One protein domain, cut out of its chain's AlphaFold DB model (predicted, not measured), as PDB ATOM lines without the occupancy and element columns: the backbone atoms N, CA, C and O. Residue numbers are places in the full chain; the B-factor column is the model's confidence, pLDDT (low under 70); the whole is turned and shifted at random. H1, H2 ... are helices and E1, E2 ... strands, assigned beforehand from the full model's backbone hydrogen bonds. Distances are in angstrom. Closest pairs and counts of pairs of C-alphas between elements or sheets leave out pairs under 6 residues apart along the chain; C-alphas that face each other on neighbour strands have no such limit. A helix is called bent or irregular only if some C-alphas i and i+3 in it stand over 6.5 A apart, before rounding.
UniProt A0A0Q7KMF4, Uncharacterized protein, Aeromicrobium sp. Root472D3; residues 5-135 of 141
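What this domain is: This is residues 5 to 135 of the 141 residues of an uncharacterized protein of Aeromicrobium sp. Root472D3 (UniProt A0A0Q7KMF4). Two twisted sheets of four strands make two lobes that meet near the end of H2; H1 and H2 lie side by side over one face of the first sheet, E1 E2 E3 E4. The second lobe is the sheet E7 E6 E5 E8, with little H3 at its far end, and residues 62 to 73 fold back from E4 to H2. The printed part has 131 residues, in the order H1 E1 E2 E3 E4 H2 E5 E6 E7 H3 E8; both sheets are antiparallel, and the class is mixed, helices and strands. It is compact, with a radius of gyration of the C-alphas of 15.0 A and spans of 42 by 31 by 28 A.

How they stand to each other: H1, residues 5 to 15, is on the sheet of E1 (20 to 26), E2 (31 to 37), E3 (43 to 49) and E4 (55 to 61), a meander, each strand the antiparallel neighbour of the one before. N 23 and O 34 are 2.9 A apart, N 33 and O 47 2.8 A, N 46 and O 58 2.8 A, each within hydrogen-bond range. H1 lies over E2 and E3 at a height of 9.3 A over the sheet, along the strands. H2, residues 74 to 85, lies over E3 and E4 on the same face, at a height of 9.0 A, also along the strands; these make two layers, helices on one face of a sheet. With residues 74 to 78 alone H2 touches H1, the same way at a shallow tilt of 24 degrees; the closest C-alphas, of Thr 5 and Pro 74, are 5.7 A apart. E5 (89 to 94), E6 (97 to 104) and E7 (107 to 114) form a second meander, and E8 (131 to 134) is the neighbour of E5. N 92 and O 99 are 2.8 A apart, N 100 and O 111 2.8 A, N 91 and O 133 2.9 A, each within hydrogen-bond range. H2 is also on this sheet; its closest C-alphas to E6 are those of Ala 83 and Val 102, 6.7 A apart. E4 and E6 are only just apart, at 8.4 A. H3, residues 117 to 120, is only just not on the second sheet, with 4 pairs of C-alphas within 10 A. In H1 every O i to N i+4 pair is within hydrogen-bond range, in H2 6 of 8; H3 is too short for such a pair, and its one O i to N i+3 pair is not within range.

Where its parts are: H1 begins at C-alpha 5 (61.137, 144.061, -7.842). E1 is 19.8 A long, H2 18.4 A, E6 22.1 A and E7 22.3 A. H2 is irregular: C-alphas 75 and 78 are 8.2 A apart. H3 is neither bent nor irregular, but only just: C-alphas 117 and 120 are 6.3 A apart. E8 ends at C-alpha 134 (52.886, 117.980, -10.029).

The domain as a whole: The C-alphas farthest apart, of Asp 18 and Phe 121, are 44.4 A apart. The printed part has no cut; the link from E4 to H2 is long. The mean pLDDT of the printed part is 79.9, and it is under 70 in residues 61 to 75 and 112 to 122.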
ATOM      1  N   THR A   5      61.664 145.426  -7.720       87.50
ATOM      2  CA  THR A   5      61.137 144.061  -7.842       87.50
ATOM      3  C   THR A   5      60.420 143.855  -9.161       87.50
ATOM      4  O   THR A   5      60.598 142.835  -9.818       87.50
ATOM      5  N   ARG A   6      59.603 144.838  -9.549       89.62
ATOM      6  CA  ARG A   6      58.860 144.785 -10.798       89.62
ATOM      7  C   ARG A   6      59.805 144.798 -11.988       89.62
ATOM      8  O   ARG A   6      59.655 143.959 -12.865       89.62
ATOM      9  N   ALA A   7      60.775 145.711 -11.987       89.81
ATOM     10  CA  ALA A   7      61.779 145.767 -13.045       89.81
ATOM     11  C   ALA A   7      62.535 144.431 -13.154       89.81
ATOM     12  O   ALA A   7      62.645 143.875 -14.238       89.81
ATOM     13  N   HIS A   8      62.950 143.862 -12.016       91.06
ATOM     14  CA  HIS A   8      63.616 142.558 -11.976       91.06
ATOM     15  C   HIS A   8      62.738 141.421 -12.523       91.06
ATOM     16  O   HIS A   8      63.206 140.575 -13.277       91.06
ATOM     17  N   PHE A   9      61.443 141.408 -12.195       92.00
ATOM     18  CA  PHE A   9      60.496 140.425 -12.726       92.00
ATOM     19  C   PHE A   9      60.298 140.556 -14.244       92.00
ATOM     20  O   PHE A   9      60.266 139.549 -14.948       92.00
ATOM     21  N   GLU A  10      60.173 141.787 -14.753       93.81
ATOM     22  CA  GLU A  10      60.067 142.072 -16.191       93.81
ATOM     23  C   GLU A  10      61.338 141.626 -16.939       93.81
ATOM     24  O   GLU A  10      61.230 141.000 -17.995       93.81
ATOM     25  N   ASP A  11      62.521 141.860 -16.364       94.25
ATOM     26  CA  ASP A  11      63.802 141.418 -16.927       94.25
ATOM     27  C   ASP A  11      63.881 139.882 -17.003       94.25
ATOM     28  O   ASP A  11      64.148 139.329 -18.073       94.25
ATOM     29  N   ARG A  12      63.552 139.171 -15.910       93.69
ATOM     30  CA  ARG A  12      63.495 137.693 -15.895       93.69
ATOM     31  C   ARG A  12      62.479 137.141 -16.896       93.69
ATOM     32  O   ARG A  12      62.751 136.142 -17.557       93.69
ATOM     33  N   ALA A  13      61.324 137.787 -17.046       93.62
ATOM     34  CA  ALA A  13      60.338 137.408 -18.056       93.62
ATOM     35  C   ALA A  13      60.894 137.561 -19.483       93.62
ATOM     36  O   ALA A  13      60.661 136.700 -20.331       93.62
ATOM     37  N   GLY A  14      61.672 138.616 -19.744       95.06
ATOM     38  CA  GLY A  14      62.350 138.827 -21.025       95.06
ATOM     39  C   GLY A  14      63.371 137.734 -21.365       95.06
ATOM     40  O   GLY A  14      63.490 137.346 -22.527       95.06
ATOM     41  N   GLU A  15      64.064 137.184 -20.365       94.69
ATOM     42  CA  GLU A  15      64.985 136.049 -20.542       94.69
ATOM     43  C   GLU A  15      64.272 134.736 -20.907       94.69
ATOM     44  O   GLU A  15      64.878 133.860 -21.526       94.69
ATOM     45  N   LEU A  16      62.990 134.609 -20.551       95.19
ATOM     46  CA  LEU A  16      62.159 133.414 -20.750       95.19
ATOM     47  C   LEU A  16      61.137 133.569 -21.888       95.19
ATOM     48  O   LEU A  16      60.234 132.744 -22.031       95.19
ATOM     49  N   GLN A  17      61.242 134.626 -22.693       93.06
ATOM     50  CA  GLN A  17      60.255 134.988 -23.722       93.06
ATOM     51  C   GLN A  17      60.056 133.936 -24.829       93.06
ATOM     52  O   GLN A  17      59.155 134.068 -25.652       93.06
ATOM     53  N   ASP A  18      60.924 132.928 -24.909       94.62
ATOM     54  CA  ASP A  18      60.839 131.841 -25.886       94.62
ATOM     55  C   ASP A  18      59.948 130.675 -25.431       94.62
ATOM     56  O   ASP A  18      59.632 129.808 -26.242       94.62
ATOM     57  N   CYS A  19      59.569 130.633 -24.151       92.50
ATOM     58  CA  CYS A  19      58.662 129.627 -23.593       92.50
ATOM     59  C   CYS A  19      57.604 130.214 -22.649       92.50
ATOM     60  O   CYS A  19      56.940 129.475 -21.913       92.50
ATOM     61  N   THR A  20      57.480 131.542 -22.620       94.06
ATOM     62  CA  THR A  20      56.538 132.254 -21.761       94.06
ATOM     63  C   THR A  20      55.998 133.508 -22.429       94.06
ATOM     64  O   THR A  20      56.609 134.092 -23.322       94.06
ATOM     65  N   SER A  21      54.863 133.973 -21.919       93.44
ATOM     66  CA  SER A  21      54.283 135.273 -22.225       93.44
ATOM     67  C   SER A  21      54.109 136.088 -20.946       93.44
ATOM     68  O   SER A  21      53.560 135.598 -19.957       93.44
ATOM     69  N   LEU A  22      54.516 137.359 -20.978       94.06
ATOM     70  CA  LEU A  22      54.241 138.311 -19.904       94.06
ATOM     71  C   LEU A  22      52.918 139.031 -20.174       94.06
ATOM     72  O   LEU A  22      52.767 139.738 -21.172       94.06
ATOM     73  N   ARG A  23      51.957 138.883 -19.264       92.00
ATOM     74  CA  ARG A  23      50.685 139.609 -19.294       92.00
ATOM     75  C   ARG A  23      50.609 140.564 -18.117       92.00
ATOM     76  O   ARG A  23      50.853 140.167 -16.989       92.00
ATOM     77  N   THR A  24      50.149 141.783 -18.360       91.50
ATOM     78  CA  THR A  24      49.980 142.786 -17.304       91.50
ATOM     79  C   THR A  24      48.521 143.203 -17.188       91.50
ATOM     80  O   THR A  24      47.855 143.467 -18.189       91.50
ATOM     81  N   VAL A  25      48.022 143.268 -15.959       89.44
ATOM     82  CA  VAL A  25      46.691 143.761 -15.602       89.44
ATOM     83  C   VAL A  25      46.870 144.875 -14.579       89.44
ATOM     84  O   VAL A  25      47.714 144.778 -13.699       89.44
ATOM     85  N   GLN A  26      46.103 145.952 -14.704       87.62
ATOM     86  CA  GLN A  26      46.087 147.033 -13.725       87.62
ATOM     87  C   GLN A  26      44.690 147.149 -13.128       87.62
ATOM     88  O   GLN A  26      43.704 147.155 -13.868       87.62
ATOM     89  N   ASP A  27      44.616 147.254 -11.805       81.88
ATOM     90  CA  ASP A  27      43.373 147.429 -11.066       81.88
ATOM     91  C   ASP A  27      43.522 148.466  -9.937       81.88
ATOM     92  O   ASP A  27      44.462 149.264  -9.913       81.88
ATOM     93  N   PHE A  28      42.541 148.515  -9.034       79.12
ATOM     94  CA  PHE A  28      42.510 149.469  -7.923       79.12
ATOM     95  C   PHE A  28      43.515 149.150  -6.803       79.12
ATOM     96  O   PHE A  28      43.781 150.020  -5.977       79.12
ATOM     97  N   THR A  29      44.030 147.921  -6.747       73.12
ATOM     98  CA  THR A  29      44.996 147.443  -5.744       73.12
ATOM     99  C   THR A  29      46.440 147.600  -6.203       73.12
ATOM    100  O   THR A  29      47.335 147.684  -5.365       73.12
ATOM    101  N   GLY A  30      46.663 147.690  -7.514       85.44
ATOM    102  CA  GLY A  30      47.987 147.874  -8.080       85.44
ATOM    103  C   GLY A  30      48.088 147.362  -9.509       85.44
ATOM    104  O   GLY A  30      47.145 147.432 -10.301       85.44
ATOM    105  N   GLN A  31      49.272 146.871  -9.852       90.44
ATOM    106  CA  GLN A  31      49.540 146.233 -11.126       90.44
ATOM    107  C   GLN A  31      49.955 144.781 -10.915       90.44
ATOM    108  O   GLN A  31      50.888 144.496 -10.174       90.44
ATOM    109  N   THR A  32      49.300 143.875 -11.625       89.69
ATOM    110  CA  THR A  32      49.568 142.442 -11.579       89.69
ATOM    111  C   THR A  32      50.219 141.999 -12.879       89.69
ATOM    112  O   THR A  32      49.664 142.191 -13.963       89.69
ATOM    113  N   LEU A  33      51.405 141.410 -12.783       92.06
ATOM    114  CA  LEU A  33      52.158 140.834 -13.885       92.06
ATOM    115  C   LEU A  33      52.075 139.312 -13.780       92.06
ATOM    116  O   LEU A  33      52.348 138.744 -12.732       92.06
ATOM    117  N   PHE A  34      51.720 138.658 -14.876       91.19
ATOM    118  CA  PHE A  34      51.591 137.213 -14.993       91.19
ATOM    119  C   PHE A  34      52.644 136.716 -15.978       91.19
ATOM    120  O   PHE A  34      52.581 137.042 -17.164       91.19
ATOM    121  N   LEU A  35      53.589 135.920 -15.493       93.12
ATOM    122  CA  LEU A  35      54.499 135.128 -16.307       93.12
ATOM    123  C   LEU A  35      53.817 133.796 -16.613       93.12
ATOM    124  O   LEU A  35      53.722 132.918 -15.753       93.12
ATOM    125  N   VAL A  36      53.291 133.679 -17.827       92.12
ATOM    126  CA  VAL A  36      52.472 132.544 -18.255       92.12
ATOM    127  C   VAL A  36      53.322 131.610 -19.111       92.12
ATOM    128  O   VAL A  36      53.798 132.061 -20.151       92.12
ATOM    129  N   PRO A  37      53.527 130.342 -18.721       92.81
ATOM    130  CA  PRO A  37      54.257 129.390 -19.547       92.81
ATOM    131  C   PRO A  37      53.439 128.954 -20.762       92.81
ATOM    132  O   PRO A  37      52.212 128.855 -20.699       92.81
ATOM    133  N   ASP A  38      54.135 128.635 -21.852       92.31
ATOM    134  CA  ASP A  38      53.517 128.066 -23.053       92.31
ATOM    135  C   ASP A  38      53.105 126.600 -22.846       92.31
ATOM    136  O   ASP A  38      52.172 126.117 -23.490       92.31
ATOM    137  N   ASN A  39      53.784 125.885 -21.936       91.50
ATOM    138  CA  ASN A  39      53.368 124.554 -21.502       91.50
ATOM    139  C   ASN A  39      52.129 124.671 -20.591       91.50
ATOM    140  O   ASN A  39      52.262 125.152 -19.463       91.50
ATOM    141  N   PRO A  40      50.945 124.172 -20.999       87.38
ATOM    142  CA  PRO A  40      49.723 124.291 -20.201       87.38
ATOM    143  C   PRO A  40      49.743 123.465 -18.906       87.38
ATOM    144  O   PRO A  40      48.884 123.654 -18.048       87.38
ATOM    145  N   ARG A  41      50.701 122.543 -18.755       88.38
ATOM    146  CA  ARG A  41      50.903 121.751 -17.530       88.38
ATOM    147  C   ARG A  41      51.926 122.360 -16.577       88.38
ATOM    148  O   ARG A  41      52.147 121.822 -15.492       88.38
ATOM    149  N   ALA A  42      52.568 123.454 -16.974       90.12
ATOM    150  CA  ALA A  42      53.448 124.213 -16.106       90.12
ATOM    151  C   ALA A  42      52.655 125.244 -15.292       90.12
ATOM    152  O   ALA A  42      51.571 125.692 -15.675       90.12
ATOM    153  N   VAL A  43      53.211 125.637 -14.149       89.81
ATOM    154  CA  VAL A  43      52.636 126.680 -13.296       89.81
ATOM    155  C   VAL A  43      53.180 128.046 -13.690       89.81
ATOM    156  O   VAL A  43      54.376 128.191 -13.886       89.81
ATOM    157  N   GLY A  44      52.335 129.066 -13.797       90.12
ATOM    158  CA  GLY A  44      52.798 130.440 -13.982       90.12
ATOM    159  C   GLY A  44      53.281 131.081 -12.685       90.12
ATOM    160  O   GLY A  44      53.028 130.581 -11.587       90.12
ATOM    161  N   VAL A  45      53.924 132.238 -12.811       90.31
ATOM    162  CA  VAL A  45      54.320 133.079 -11.673       90.31
ATOM    163  C   VAL A  45      53.637 134.432 -11.800       90.31
ATOM    164  O   VAL A  45      53.613 135.021 -12.877       90.31
ATOM    165  N   THR A  46      53.091 134.936 -10.703       88.50
ATOM    166  CA  THR A  46      52.379 136.210 -10.651       88.50
ATOM    167  C   THR A  46      53.070 137.154  -9.682       88.50
ATOM    168  O   THR A  46      53.307 136.792  -8.531       88.50
ATOM    169  N   LEU A  47      53.353 138.374 -10.133       89.38
ATOM    170  CA  LEU A  47      53.804 139.489  -9.311       89.38
ATOM    171  C   LEU A  47      52.663 140.500  -9.164       89.38
ATOM    172  O   LEU A  47      52.173 141.019 -10.159       89.38
ATOM    173  N   LEU A  48      52.292 140.837  -7.936       87.75
ATOM    174  CA  LEU A  48      51.431 141.969  -7.612       87.75
ATOM    175  C   LEU A  48      52.303 143.123  -7.105       87.75
ATOM    176  O   LEU A  48      52.975 142.988  -6.088       87.75
ATOM    177  N   ASP A  49      52.311 144.248  -7.810       88.25
ATOM    178  CA  ASP A  49      52.964 145.502  -7.427       88.25
ATOM    179  C   ASP A  49      51.913 146.484  -6.902       88.25
ATOM    180  O   ASP A  49      51.086 146.983  -7.667       88.25
ATOM    181  N   TYR A  50      51.953 146.787  -5.603       86.00
ATOM    182  CA  TYR A  50      50.985 147.677  -4.954       86.00
ATOM    183  C   TYR A  50      51.217 149.161  -5.289       86.00
ATOM    184  O   TYR A  50      50.411 150.022  -4.935       86.00
ATOM    185  N   GLY A  51      52.324 149.499  -5.959       83.56
ATOM    186  CA  GLY A  51      52.655 150.873  -6.350       83.56
ATOM    187  C   GLY A  51      53.176 151.761  -5.212       83.56
ATOM    188  O   GLY A  51      53.643 152.871  -5.470       83.56
ATOM    189  N   ASP A  52      53.170 151.274  -3.972       82.56
ATOM    190  CA  ASP A  52      53.789 151.910  -2.801       82.56
ATOM    191  C   ASP A  52      55.260 151.485  -2.592       82.56
ATOM    192  O   ASP A  52      55.901 151.878  -1.617       82.56
ATOM    193  N   GLY A  53      55.809 150.711  -3.537       78.62
ATOM    194  CA  GLY A  53      57.150 150.128  -3.472       78.62
ATOM    195  C   GLY A  53      57.188 148.727  -2.862       78.62
ATOM    196  O   GLY A  53      58.268 148.143  -2.777       78.62
ATOM    197  N   THR A  54      56.040 148.175  -2.462       81.75
ATOM    198  CA  THR A  54      55.909 146.778  -2.043       81.75
ATOM    199  C   THR A  54      55.385 145.903  -3.179       81.75
ATOM    200  O   THR A  54      54.692 146.358  -4.092       81.75
ATOM    201  N   SER A  55      55.743 144.620  -3.144       84.94
ATOM    202  CA  SER A  55      55.234 143.628  -4.090       84.94
ATOM    203  C   SER A  55      55.011 142.284  -3.420       84.94
ATOM    204  O   SER A  55      55.645 141.987  -2.408       84.94
ATOM    205  N   ALA A  56      54.143 141.482  -4.026       83.38
ATOM    206  CA  ALA A  56      53.885 140.093  -3.691       83.38
ATOM    207  C   ALA A  56      54.175 139.182  -4.888       83.38
ATOM    208  O   ALA A  56      53.802 139.520  -6.006       83.38
ATOM    209  N   VAL A  57      54.806 138.027  -4.665       82.25
ATOM    210  CA  VAL A  57      55.016 136.994  -5.697       82.25
ATOM    211  C   VAL A  57      54.249 135.729  -5.320       82.25
ATOM    212  O   VAL A  57      54.280 135.321  -4.163       82.25
ATOM    213  N   SER A  58      53.583 135.100  -6.285       81.56
ATOM    214  CA  SER A  58      52.827 133.856  -6.106       81.56
ATOM    215  C   SER A  58      52.913 132.955  -7.337       81.56
ATOM    216  O   SER A  58      53.341 133.386  -8.405       81.56
ATOM    217  N   PHE A  59      52.474 131.706  -7.198       83.50
ATOM    218  CA  PHE A  59      52.275 130.796  -8.322       83.50
ATOM    219  C   PHE A  59      50.830 130.850  -8.820       83.50
ATOM    220  O   PHE A  59      49.891 131.034  -8.049       83.50
ATOM    221  N   THR A  60      50.622 130.661 -10.118       74.12
ATOM    222  CA  THR A  60      49.291 130.654 -10.732       74.12
ATOM    223  C   THR A  60      49.173 129.475 -11.685       74.12
ATOM    224  O   THR A  60      49.759 129.478 -12.764       74.12
ATOM    225  N   GLY A  61      48.424 128.445 -11.284       64.12
ATOM    226  CA  GLY A  61      48.122 127.309 -12.157       64.12
ATOM    227  C   GLY A  61      47.147 127.700 -13.271       64.12
ATOM    228  O   GLY A  61      46.212 128.464 -13.029       64.12
ATOM    229  N   GLN A  62      47.357 127.178 -14.487       53.59
ATOM    230  CA  GLN A  62      46.392 127.320 -15.588       53.59
ATOM    231  C   GLN A  62      45.182 126.382 -15.445       53.59
ATOM    232  O   GLN A  62      44.108 126.720 -15.941       53.59
ATOM    233  N   GLU A  63      45.318 125.246 -14.752       46.53
ATOM    234  CA  GLU A  63      44.197 124.332 -14.515       46.53
ATOM    235  C   GLU A  63      43.201 124.923 -13.496       46.53
ATOM    236  O   GLU A  63      43.523 125.205 -12.337       46.53
ATOM    237  N   ASP A  64      41.968 125.127 -13.965       41.12
ATOM    238  CA  ASP A  64      40.732 125.293 -13.190       41.12
ATOM    239  C   ASP A  64      40.637 126.455 -12.187       41.12
ATOM    240  O   ASP A  64      39.864 126.411 -11.229       41.12
ATOM    241  N   GLY A  65      41.365 127.556 -12.407       41.25
ATOM    242  CA  GLY A  65      41.291 128.705 -11.490       41.25
ATOM    243  C   GLY A  65      41.861 128.379 -10.108       41.25
ATOM    244  O   GLY A  65      41.559 129.040  -9.111       41.25
ATOM    245  N   THR A  66      42.724 127.366 -10.054       45.34
ATOM    246  CA  THR A  66      43.459 126.904  -8.880       45.34
ATOM    247  C   THR A  66      44.648 127.836  -8.607       45.34
ATOM    248  O   THR A  66      45.793 127.419  -8.462       45.34
ATOM    249  N   GLY A  67      44.387 129.144  -8.591       41.97
ATOM    250  CA  GLY A  67      45.344 130.172  -8.204       41.97
ATOM    251  C   GLY A  67      45.338 130.306  -6.690       41.97
ATOM    252  O   GLY A  67      44.390 130.829  -6.104       41.97
ATOM    253  N   GLY A  68      46.376 129.793  -6.038       42.44
ATOM    254  CA  GLY A  68      46.678 130.174  -4.667       42.44
ATOM    255  C   GLY A  68      47.305 131.559  -4.679       42.44
ATOM    256  O   GLY A  68      48.480 131.685  -4.998       42.44
ATOM    257  N   GLU A  69      46.537 132.595  -4.347       42.59
ATOM    258  CA  GLU A  69      47.118 133.904  -4.066       42.59
ATOM    259  C   GLU A  69      47.970 133.779  -2.799       42.59
ATOM    260  O   GLU A  69      47.497 133.325  -1.752       42.59
ATOM    261  N   MET A  70      49.250 134.117  -2.911       50.88
ATOM    262  CA  MET A  70      50.172 134.124  -1.783       50.88
ATOM    263  C   MET A  70      50.959 135.427  -1.783       50.88
ATOM    264  O   MET A  70      51.470 135.874  -2.805       50.88
ATOM    265  N   THR A  71      51.023 136.059  -0.618       42.91
ATOM    266  CA  THR A  71      51.725 137.325  -0.423       42.91
ATOM    267  C   THR A  71      53.143 137.026   0.052       42.91
ATOM    268  O   THR A  71      53.318 136.560   1.176       42.91
ATOM    269  N   TYR A  72      54.152 137.303  -0.777       56.78
ATOM    270  CA  TYR A  72      55.560 137.135  -0.399       56.78
ATOM    271  C   TYR A  72      56.425 138.340  -0.693       56.78
ATOM    272  O   TYR A  72      56.208 139.077  -1.643       56.78
ATOM    273  N   GLU A  73      57.463 138.482   0.123       55.53
ATOM    274  CA  GLU A  73      58.419 139.566   0.022       55.53
ATOM    275  C   GLU A  73      59.146 139.597  -1.335       55.53
ATOM    276  O   GLU A  73      59.567 138.555  -1.848       55.53
ATOM    277  N   PRO A  74      59.408 140.801  -1.865       57.66
ATOM    278  CA  PRO A  74      59.975 141.008  -3.196       57.66
ATOM    279  C   PRO A  74      61.345 140.352  -3.469       57.66
ATOM    280  O   PRO A  74      61.742 140.197  -4.619       57.66
ATOM    281  N   ARG A  75      62.085 139.934  -2.436       65.06
ATOM    282  CA  ARG A  75      63.454 139.397  -2.556       65.06
ATOM    283  C   ARG A  75      63.568 137.968  -3.109       65.06
ATOM    284  O   ARG A  75      64.686 137.505  -3.303       65.06
ATOM    285  N   HIS A  76      62.458 137.271  -3.354       78.06
ATOM    286  CA  HIS A  76      62.466 135.855  -3.757       78.06
ATOM    287  C   HIS A  76      62.002 135.601  -5.203       78.06
ATOM    288  O   HIS A  76      61.711 134.461  -5.550       78.06
ATOM    289  N   VAL A  77      61.933 136.630  -6.059       84.75
ATOM    290  CA  VAL A  77      61.469 136.498  -7.459       84.75
ATOM    291  C   VAL A  77      62.189 135.372  -8.212       84.75
ATOM    292  O   VAL A  77      61.517 134.512  -8.781       84.75
ATOM    293  N   ASP A  78      63.524 135.341  -8.175       89.00
ATOM    294  CA  ASP A  78      64.311 134.338  -8.909       89.00
ATOM    295  C   ASP A  78      64.026 132.921  -8.427       89.00
ATOM    296  O   ASP A  78      63.810 132.032  -9.238       89.00
ATOM    297  N   PHE A  79      63.928 132.728  -7.111       87.06
ATOM    298  CA  PHE A  79      63.605 131.431  -6.526       87.06
ATOM    299  C   PHE A  79      62.282 130.873  -7.069       87.06
ATOM    300  O   PHE A  79      62.220 129.716  -7.480       87.06
ATOM    301  N   TYR A  80      61.231 131.697  -7.120       87.06
ATOM    302  CA  TYR A  80      59.927 131.265  -7.624       87.06
ATOM    303  C   TYR A  80      59.936 131.005  -9.130       87.06
ATOM    304  O   TYR A  80      59.382 130.003  -9.582       87.06
ATOM    305  N   ILE A  81      60.566 131.888  -9.907       91.75
ATOM    306  CA  ILE A  81      60.669 131.715 -11.358       91.75
ATOM    307  C   ILE A  81      61.460 130.446 -11.680       91.75
ATOM    308  O   ILE A  81      60.983 129.622 -12.456       91.75
ATOM    309  N   ASP A  82      62.611 130.238 -11.047       92.38
ATOM    310  CA  ASP A  82      63.463 129.078 -11.299       92.38
ATOM    311  C   ASP A  82      62.773 127.772 -10.882       92.38
ATOM    312  O   ASP A  82      62.837 126.780 -11.612       92.38
ATOM    313  N   ALA A  83      62.036 127.776  -9.766       90.94
ATOM    314  CA  ALA A  83      61.225 126.637  -9.346       90.94
ATOM    315  C   ALA A  83      60.132 126.288 -10.370       90.94
ATOM    316  O   ALA A  83      59.967 125.114 -10.717       90.94
ATOM    317  N   ALA A  84      59.402 127.287 -10.879       91.25
ATOM    318  CA  ALA A  84      58.382 127.082 -11.910       91.25
ATOM    319  C   ALA A  84      58.997 126.568 -13.218       91.25
ATOM    320  O   ALA A  84      58.527 125.576 -13.778       91.25
ATOM    321  N   VAL A  85      60.093 127.187 -13.669       93.81
ATOM    322  CA  VAL A  85      60.821 126.795 -14.884       93.81
ATOM    323  C   VAL A  85      61.296 125.347 -14.795       93.81
ATOM    324  O   VAL A  85      61.180 124.614 -15.779       93.81
ATOM    325  N   ALA A  86      61.783 124.923 -13.628       93.88
ATOM    326  CA  ALA A  86      62.272 123.570 -13.382       93.88
ATOM    327  C   ALA A  86      61.161 122.522 -13.176       93.88
ATOM    328  O   ALA A  86      61.472 121.337 -13.082       93.88
ATOM    329  N   GLY A  87      59.887 122.925 -13.079       91.50
ATOM    330  CA  GLY A  87      58.800 122.014 -12.705       91.50
ATOM    331  C   GLY A  87      58.934 121.491 -11.270       91.50
ATOM    332  O   GLY A  87      58.462 120.405 -10.957       91.50
ATOM    333  N   ALA A  88      59.597 122.249 -10.393       92.31
ATOM    334  CA  ALA A  88      59.856 121.895  -8.996       92.31
ATOM    335  C   ALA A  88      58.679 122.240  -8.064       92.31
ATOM    336  O   ALA A  88      58.828 122.256  -6.845       92.31
ATOM    337  N   VAL A  89      57.512 122.562  -8.625       89.38
ATOM    338  CA  VAL A  89      56.346 123.047  -7.885       89.38
ATOM    339  C   VAL A  89      55.257 121.986  -7.887       89.38
ATOM    340  O   VAL A  89      54.964 121.367  -8.912       89.38
ATOM    341  N   ARG A  90      54.622 121.805  -6.732       87.94
ATOM    342  CA  ARG A  90      53.506 120.880  -6.539       87.94
ATOM    343  C   ARG A  90      52.394 121.567  -5.777       87.94
ATOM    344  O   ARG A  90      52.654 122.378  -4.892       87.94
ATOM    345  N   LEU A  91      51.161 121.206  -6.083       86.25
ATOM    346  CA  LEU A  91      49.986 121.632  -5.343       86.25
ATOM    347  C   LEU A  91      49.365 120.424  -4.649       86.25
ATOM    348  O   LEU A  91      49.099 119.415  -5.287       86.25
ATOM    349  N   LEU A  92      49.096 120.554  -3.357       85.88
ATOM    350  CA  LEU A  92      48.221 119.666  -2.609       85.88
ATOM    351  C   LEU A  92      46.881 120.377  -2.442       85.88
ATOM    352  O   LEU A  92      46.826 121.408  -1.767       85.88
ATOM    353  N   ASP A  93      45.816 119.834  -3.022       83.81
ATOM    354  CA  ASP A  93      44.448 120.315  -2.825       83.81
ATOM    355  C   ASP A  93      43.686 119.339  -1.925       83.81
ATOM    356  O   ASP A  93      43.538 118.156  -2.225       83.81
ATOM    357  N   GLY A  94      43.254 119.818  -0.761       79.06
ATOM    358  CA  GLY A  94      42.584 119.007   0.245       79.06
ATOM    359  C   GLY A  94      41.340 119.697   0.798       79.06
ATOM    360  O   GLY A  94      41.087 120.872   0.532       79.06
ATOM    361  N   PRO A  95      40.536 119.001   1.623       74.38
ATOM    362  CA  PRO A  95      39.276 119.542   2.131       74.38
ATOM    363  C   PRO A  95      39.437 120.898   2.851       74.38
ATOM    364  O   PRO A  95      39.837 120.965   4.015       74.38
ATOM    365  N   GLY A  96      39.103 121.988   2.150       71.94
ATOM    366  CA  GLY A  96      39.141 123.363   2.656       71.94
ATOM    367  C   GLY A  96      40.537 123.990   2.801       71.94
ATOM    368  O   GLY A  96      40.650 125.022   3.476       71.94
ATOM    369  N   ARG A  97      41.587 123.386   2.224       76.69
ATOM    370  CA  ARG A  97      42.987 123.841   2.319       76.69
ATOM    371  C   ARG A  97      43.764 123.500   1.053       76.69
ATOM    372  O   ARG A  97      43.567 122.430   0.491       76.69
ATOM    373  N   ARG A  98      44.712 124.359   0.688       78.81
ATOM    374  CA  ARG A  98      45.715 124.064  -0.336       78.81
ATOM    375  C   ARG A  98      47.110 124.236   0.238       78.81
ATOM    376  O   ARG A  98      47.303 124.966   1.206       78.81
ATOM    377  N   SER A  99      48.079 123.533  -0.322       81.56
ATOM    378  CA  SER A  99      49.485 123.714   0.023       81.56
ATOM    379  C   SER A  99      50.319 123.651  -1.237       81.56
ATOM    380  O   SER A  99      50.243 122.668  -1.968       81.56
ATOM    381  N   ILE A 100      51.088 124.698  -1.501       82.38
ATOM    382  CA  ILE A 100      52.111 124.651  -2.534       82.38
ATOM    383  C   ILE A 100      53.396 124.145  -1.898       82.38
ATOM    384  O   ILE A 100      53.798 124.598  -0.828       82.38
ATOM    385  N   GLN A 101      54.021 123.187  -2.561       86.38
ATOM    386  CA  GLN A 101      55.324 122.668  -2.196       86.38
ATOM    387  C   GLN A 101      56.311 122.997  -3.302       86.38
ATOM    388  O   GLN A 101      56.039 122.732  -4.472       86.38
ATOM    389  N   VAL A 102      57.440 123.585  -2.923       87.12
ATOM    390  CA  VAL A 102      58.560 123.853  -3.824       87.12
ATOM    391  C   VAL A 102      59.701 122.934  -3.428       87.12
ATOM    392  O   VAL A 102      60.184 123.012  -2.300       87.12
ATOM    393  N   ASP A 103      60.120 122.055  -4.333       84.81
ATOM    394  CA  ASP A 103      61.248 121.159  -4.099       84.81
ATOM    395  C   ASP A 103      62.547 121.966  -3.996       84.81
ATOM    396  O   ASP A 103      62.964 122.647  -4.934       84.81
ATOM    397  N   VAL A 104      63.217 121.849  -2.854       82.69
ATOM    398  CA  VAL A 104      64.525 122.440  -2.583       82.69
ATOM    399  C   VAL A 104      65.466 121.306  -2.219       82.69
ATOM    400  O   VAL A 104      65.484 120.904  -1.077       82.69
ATOM    401  N   GLY A 105      66.191 120.730  -3.186       74.25
ATOM    402  CA  GLY A 105      67.312 119.781  -3.004       74.25
ATOM    403  C   GLY A 105      67.190 118.663  -1.943       74.25
ATOM    404  O   GLY A 105      67.128 117.484  -2.287       74.25
ATOM    405  N   ASP A 106      67.255 119.022  -0.663       75.62
ATOM    406  CA  ASP A 106      67.146 118.185   0.535       75.62
ATOM    407  C   ASP A 106      65.718 118.048   1.108       75.62
ATOM    408  O   ASP A 106      65.510 117.319   2.082       75.62
ATOM    409  N   GLY A 107      64.719 118.689   0.504       78.38
ATOM    410  CA  GLY A 107      63.329 118.617   0.933       78.38
ATOM    411  C   GLY A 107      62.400 119.484   0.091       78.38
ATOM    412  O   GLY A 107      62.590 119.646  -1.113       78.38
ATOM    413  N   TYR A 108      61.367 120.020   0.731       75.56
ATOM    414  CA  TYR A 108      60.428 120.938   0.105       75.56
ATOM    415  C   TYR A 108      60.094 122.087   1.056       75.56
ATOM    416  O   TYR A 108      59.860 121.880   2.251       75.56
ATOM    417  N   GLU A 109      60.027 123.302   0.521       80.44
ATOM    418  CA  GLU A 109      59.399 124.417   1.219       80.44
ATOM    419  C   GLU A 109      57.889 124.305   1.055       80.44
ATOM    420  O   GLU A 109      57.383 124.056  -0.037       80.44
ATOM    421  N   THR A 110      57.161 124.439   2.162       73.62
ATOM    422  CA  THR A 110      55.701 124.300   2.179       73.62
ATOM    423  C   THR A 110      55.052 125.647   2.408       73.62
ATOM    424  O   THR A 110      55.418 126.370   3.335       73.62
ATOM    425  N   MET A 111      54.028 125.936   1.620       70.38
ATOM    426  CA  MET A 111      53.249 127.157   1.709       70.38
ATOM    427  C   MET A 111      51.771 126.796   1.752       70.38
ATOM    428  O   MET A 111      51.189 126.392   0.751       70.38
ATOM    429  N   ASP A 112      51.162 126.896   2.931       69.44
ATOM    430  CA  ASP A 112      49.753 126.556   3.118       69.44
ATOM    431  C   ASP A 112      48.848 127.767   2.871       69.44
ATOM    432  O   ASP A 112      49.032 128.821   3.480       69.44
ATOM    433  N   THR A 113      47.805 127.586   2.063       63.97
ATOM    434  CA  THR A 113      46.692 128.529   1.935       63.97
ATOM    435  C   THR A 113      45.414 127.930   2.520       63.97
ATOM    436  O   THR A 113      45.090 126.744   2.387       63.97
ATOM    437  N   SER A 114      44.664 128.765   3.231       58.12
ATOM    438  CA  SER A 114      43.461 128.370   3.960       58.12
ATOM    439  C   SER A 114      42.264 129.221   3.548       58.12
ATOM    440  O   SER A 114      42.327 130.441   3.649       58.12
ATOM    441  N   TYR A 115      41.155 128.579   3.159       53.91
ATOM    442  CA  TYR A 115      39.993 129.255   2.552       53.91
ATOM    443  C   TYR A 115      38.711 129.239   3.406       53.91
ATOM    444  O   TYR A 115      37.634 129.557   2.909       53.91
ATOM    445  N   SER A 116      38.761 128.845   4.685       51.69
ATOM    446  CA  SER A 116      37.538 128.733   5.503       51.69
ATOM    447  C   SER A 116      37.717 129.132   6.966       51.69
ATOM    448  O   SER A 116      38.800 129.001   7.524       51.69
ATOM    449  N   LEU A 117      36.631 129.533   7.638       51.16
ATOM    450  CA  LEU A 117      36.585 129.711   9.102       51.16
ATOM    451  C   LEU A 117      36.991 128.435   9.873       51.16
ATOM    452  O   LEU A 117      37.479 128.522  10.996       51.16
ATOM    453  N   TRP A 118      36.862 127.254   9.258       50.59
ATOM    454  CA  TRP A 118      37.307 125.971   9.818       50.59
ATOM    455  C   TRP A 118      38.816 125.727   9.667       50.59
ATOM    456  O   TRP A 118      39.359 124.811  10.281       50.59
ATOM    457  N   SER A 119      39.523 126.567   8.906       56.75
ATOM    458  CA  SER A 119      40.980 126.491   8.754       56.75
ATOM    459  C   SER A 119      41.770 126.903  10.001       56.75
ATOM    460  O   SER A 119      42.960 126.600  10.097       56.75
ATOM    461  N   MET A 120      41.112 127.521  10.986       57.91
ATOM    462  CA  MET A 120      41.716 127.827  12.286       57.91
ATOM    463  C   MET A 120      42.087 126.563  13.075       57.91
ATOM    464  O   MET A 120      42.980 126.610  13.917       57.91
ATOM    465  N   PHE A 121      41.441 125.426  12.796       63.09
ATOM    466  CA  PHE A 121      41.744 124.163  13.463       63.09
ATOM    467  C   PHE A 121      42.562 123.256  12.544       63.09
ATOM    468  O   PHE A 121      42.136 123.018  11.409       63.09
ATOM    469  N   PRO A 122      43.719 122.734  12.997       61.78
ATOM    470  CA  PRO A 122      44.470 121.757  12.220       61.78
ATOM    471  C   PRO A 122      43.553 120.578  11.887       61.78
ATOM    472  O   PRO A 122      42.835 120.091  12.756       61.78
ATOM    473  N   ILE A 123      43.564 120.134  10.630       74.75
ATOM    474  CA  ILE A 123      42.874 118.916  10.195       74.75
ATOM    475  C   ILE A 123      43.949 117.824  10.144       74.75
ATOM    476  O   ILE A 123      44.719 117.793   9.186       74.75
ATOM    477  N   PRO A 124      44.090 116.957  11.161       77.38
ATOM    478  CA  PRO A 124      45.162 115.967  11.165       77.38
ATOM    479  C   PRO A 124      45.082 115.061   9.928       77.38
ATOM    480  O   PRO A 124      43.993 114.643   9.520       77.38
ATOM    481  N   GLY A 125      46.230 114.799   9.300       80.62
ATOM    482  CA  GLY A 125      46.330 113.953   8.106       80.62
ATOM    483  C   GLY A 125      45.566 114.475   6.885       80.62
ATOM    484  O   GLY A 125      45.087 113.682   6.078       80.62
ATOM    485  N   TRP A 126      45.344 115.790   6.766       83.31
ATOM    486  CA  TRP A 126      44.697 116.356   5.575       83.31
ATOM    487  C   TRP A 126      45.582 116.247   4.332       83.31
ATOM    488  O   TRP A 126      45.065 115.986   3.256       83.31
ATOM    489  N   ARG A 127      46.905 116.387   4.497       83.88
ATOM    490  CA  ARG A 127      47.887 116.253   3.410       83.88
ATOM    491  C   ARG A 127      47.939 114.836   2.854       83.88
ATOM    492  O   ARG A 127      47.986 114.673   1.647       83.88
ATOM    493  N   ASP A 128      47.824 113.831   3.722       84.12
ATOM    494  CA  ASP A 128      47.777 112.414   3.323       84.12
ATOM    495  C   ASP A 128      46.527 112.073   2.493       84.12
ATOM    496  O   ASP A 128      46.446 111.010   1.884       84.12
ATOM    497  N   ARG A 129      45.526 112.959   2.518       82.50
ATOM    498  CA  ARG A 129      44.246 112.838   1.812       82.50
ATOM    499  C   ARG A 129      44.075 113.894   0.719       82.50
ATOM    500  O   ARG A 129      42.982 113.987   0.170       82.50
ATOM    501  N   ALA A 130      45.086 114.727   0.485       86.06
ATOM    502  CA  ALA A 130      45.039 115.768  -0.528       86.06
ATOM    503  C   ALA A 130      45.386 115.176  -1.894       86.06
ATOM    504  O   ALA A 130      46.274 114.325  -2.000       86.06
ATOM    505  N   ASP A 131      44.710 115.658  -2.929       87.50
ATOM    506  CA  ASP A 131      45.094 115.380  -4.303       87.50
ATOM    507  C   ASP A 131      46.361 116.178  -4.618       87.50
ATOM    508  O   ASP A 131      46.452 117.369  -4.314       87.50
ATOM    509  N   MET A 132      47.364 115.506  -5.182       87.94
ATOM    510  CA  MET A 132      48.646 116.118  -5.516       87.94
ATOM    511  C   MET A 132      48.753 116.331  -7.024       87.94
ATOM    512  O   MET A 132      48.757 115.367  -7.791       87.94
ATOM    513  N   THR A 133      48.945 117.583  -7.426       87.38
ATOM    514  CA  THR A 133      49.271 117.972  -8.799       87.38
ATOM    515  C   THR A 133      50.742 118.358  -8.874       87.38
ATOM    516  O   THR A 133      51.174 119.312  -8.226       87.38
ATOM    517  N   GLN A 134      51.518 117.617  -9.665       90.00
ATOM    518  CA  GLN A 134      52.886 117.980 -10.029       90.00
ATOM    519  C   GLN A 134      52.844 118.848 -11.286       90.00
ATOM    520  O   GLN A 134      52.301 118.409 -12.299       90.00
ATOM    521  N   PHE A 135      53.443 120.037 -11.241       90.25
ATOM    522  CA  PHE A 135      53.572 120.868 -12.434       90.25
ATOM    523  C   PHE A 135      54.775 120.438 -13.275       90.25
ATOM    524  O   PHE A 135      55.814 120.035 -12.748       90.25
TER     525      PHE A 135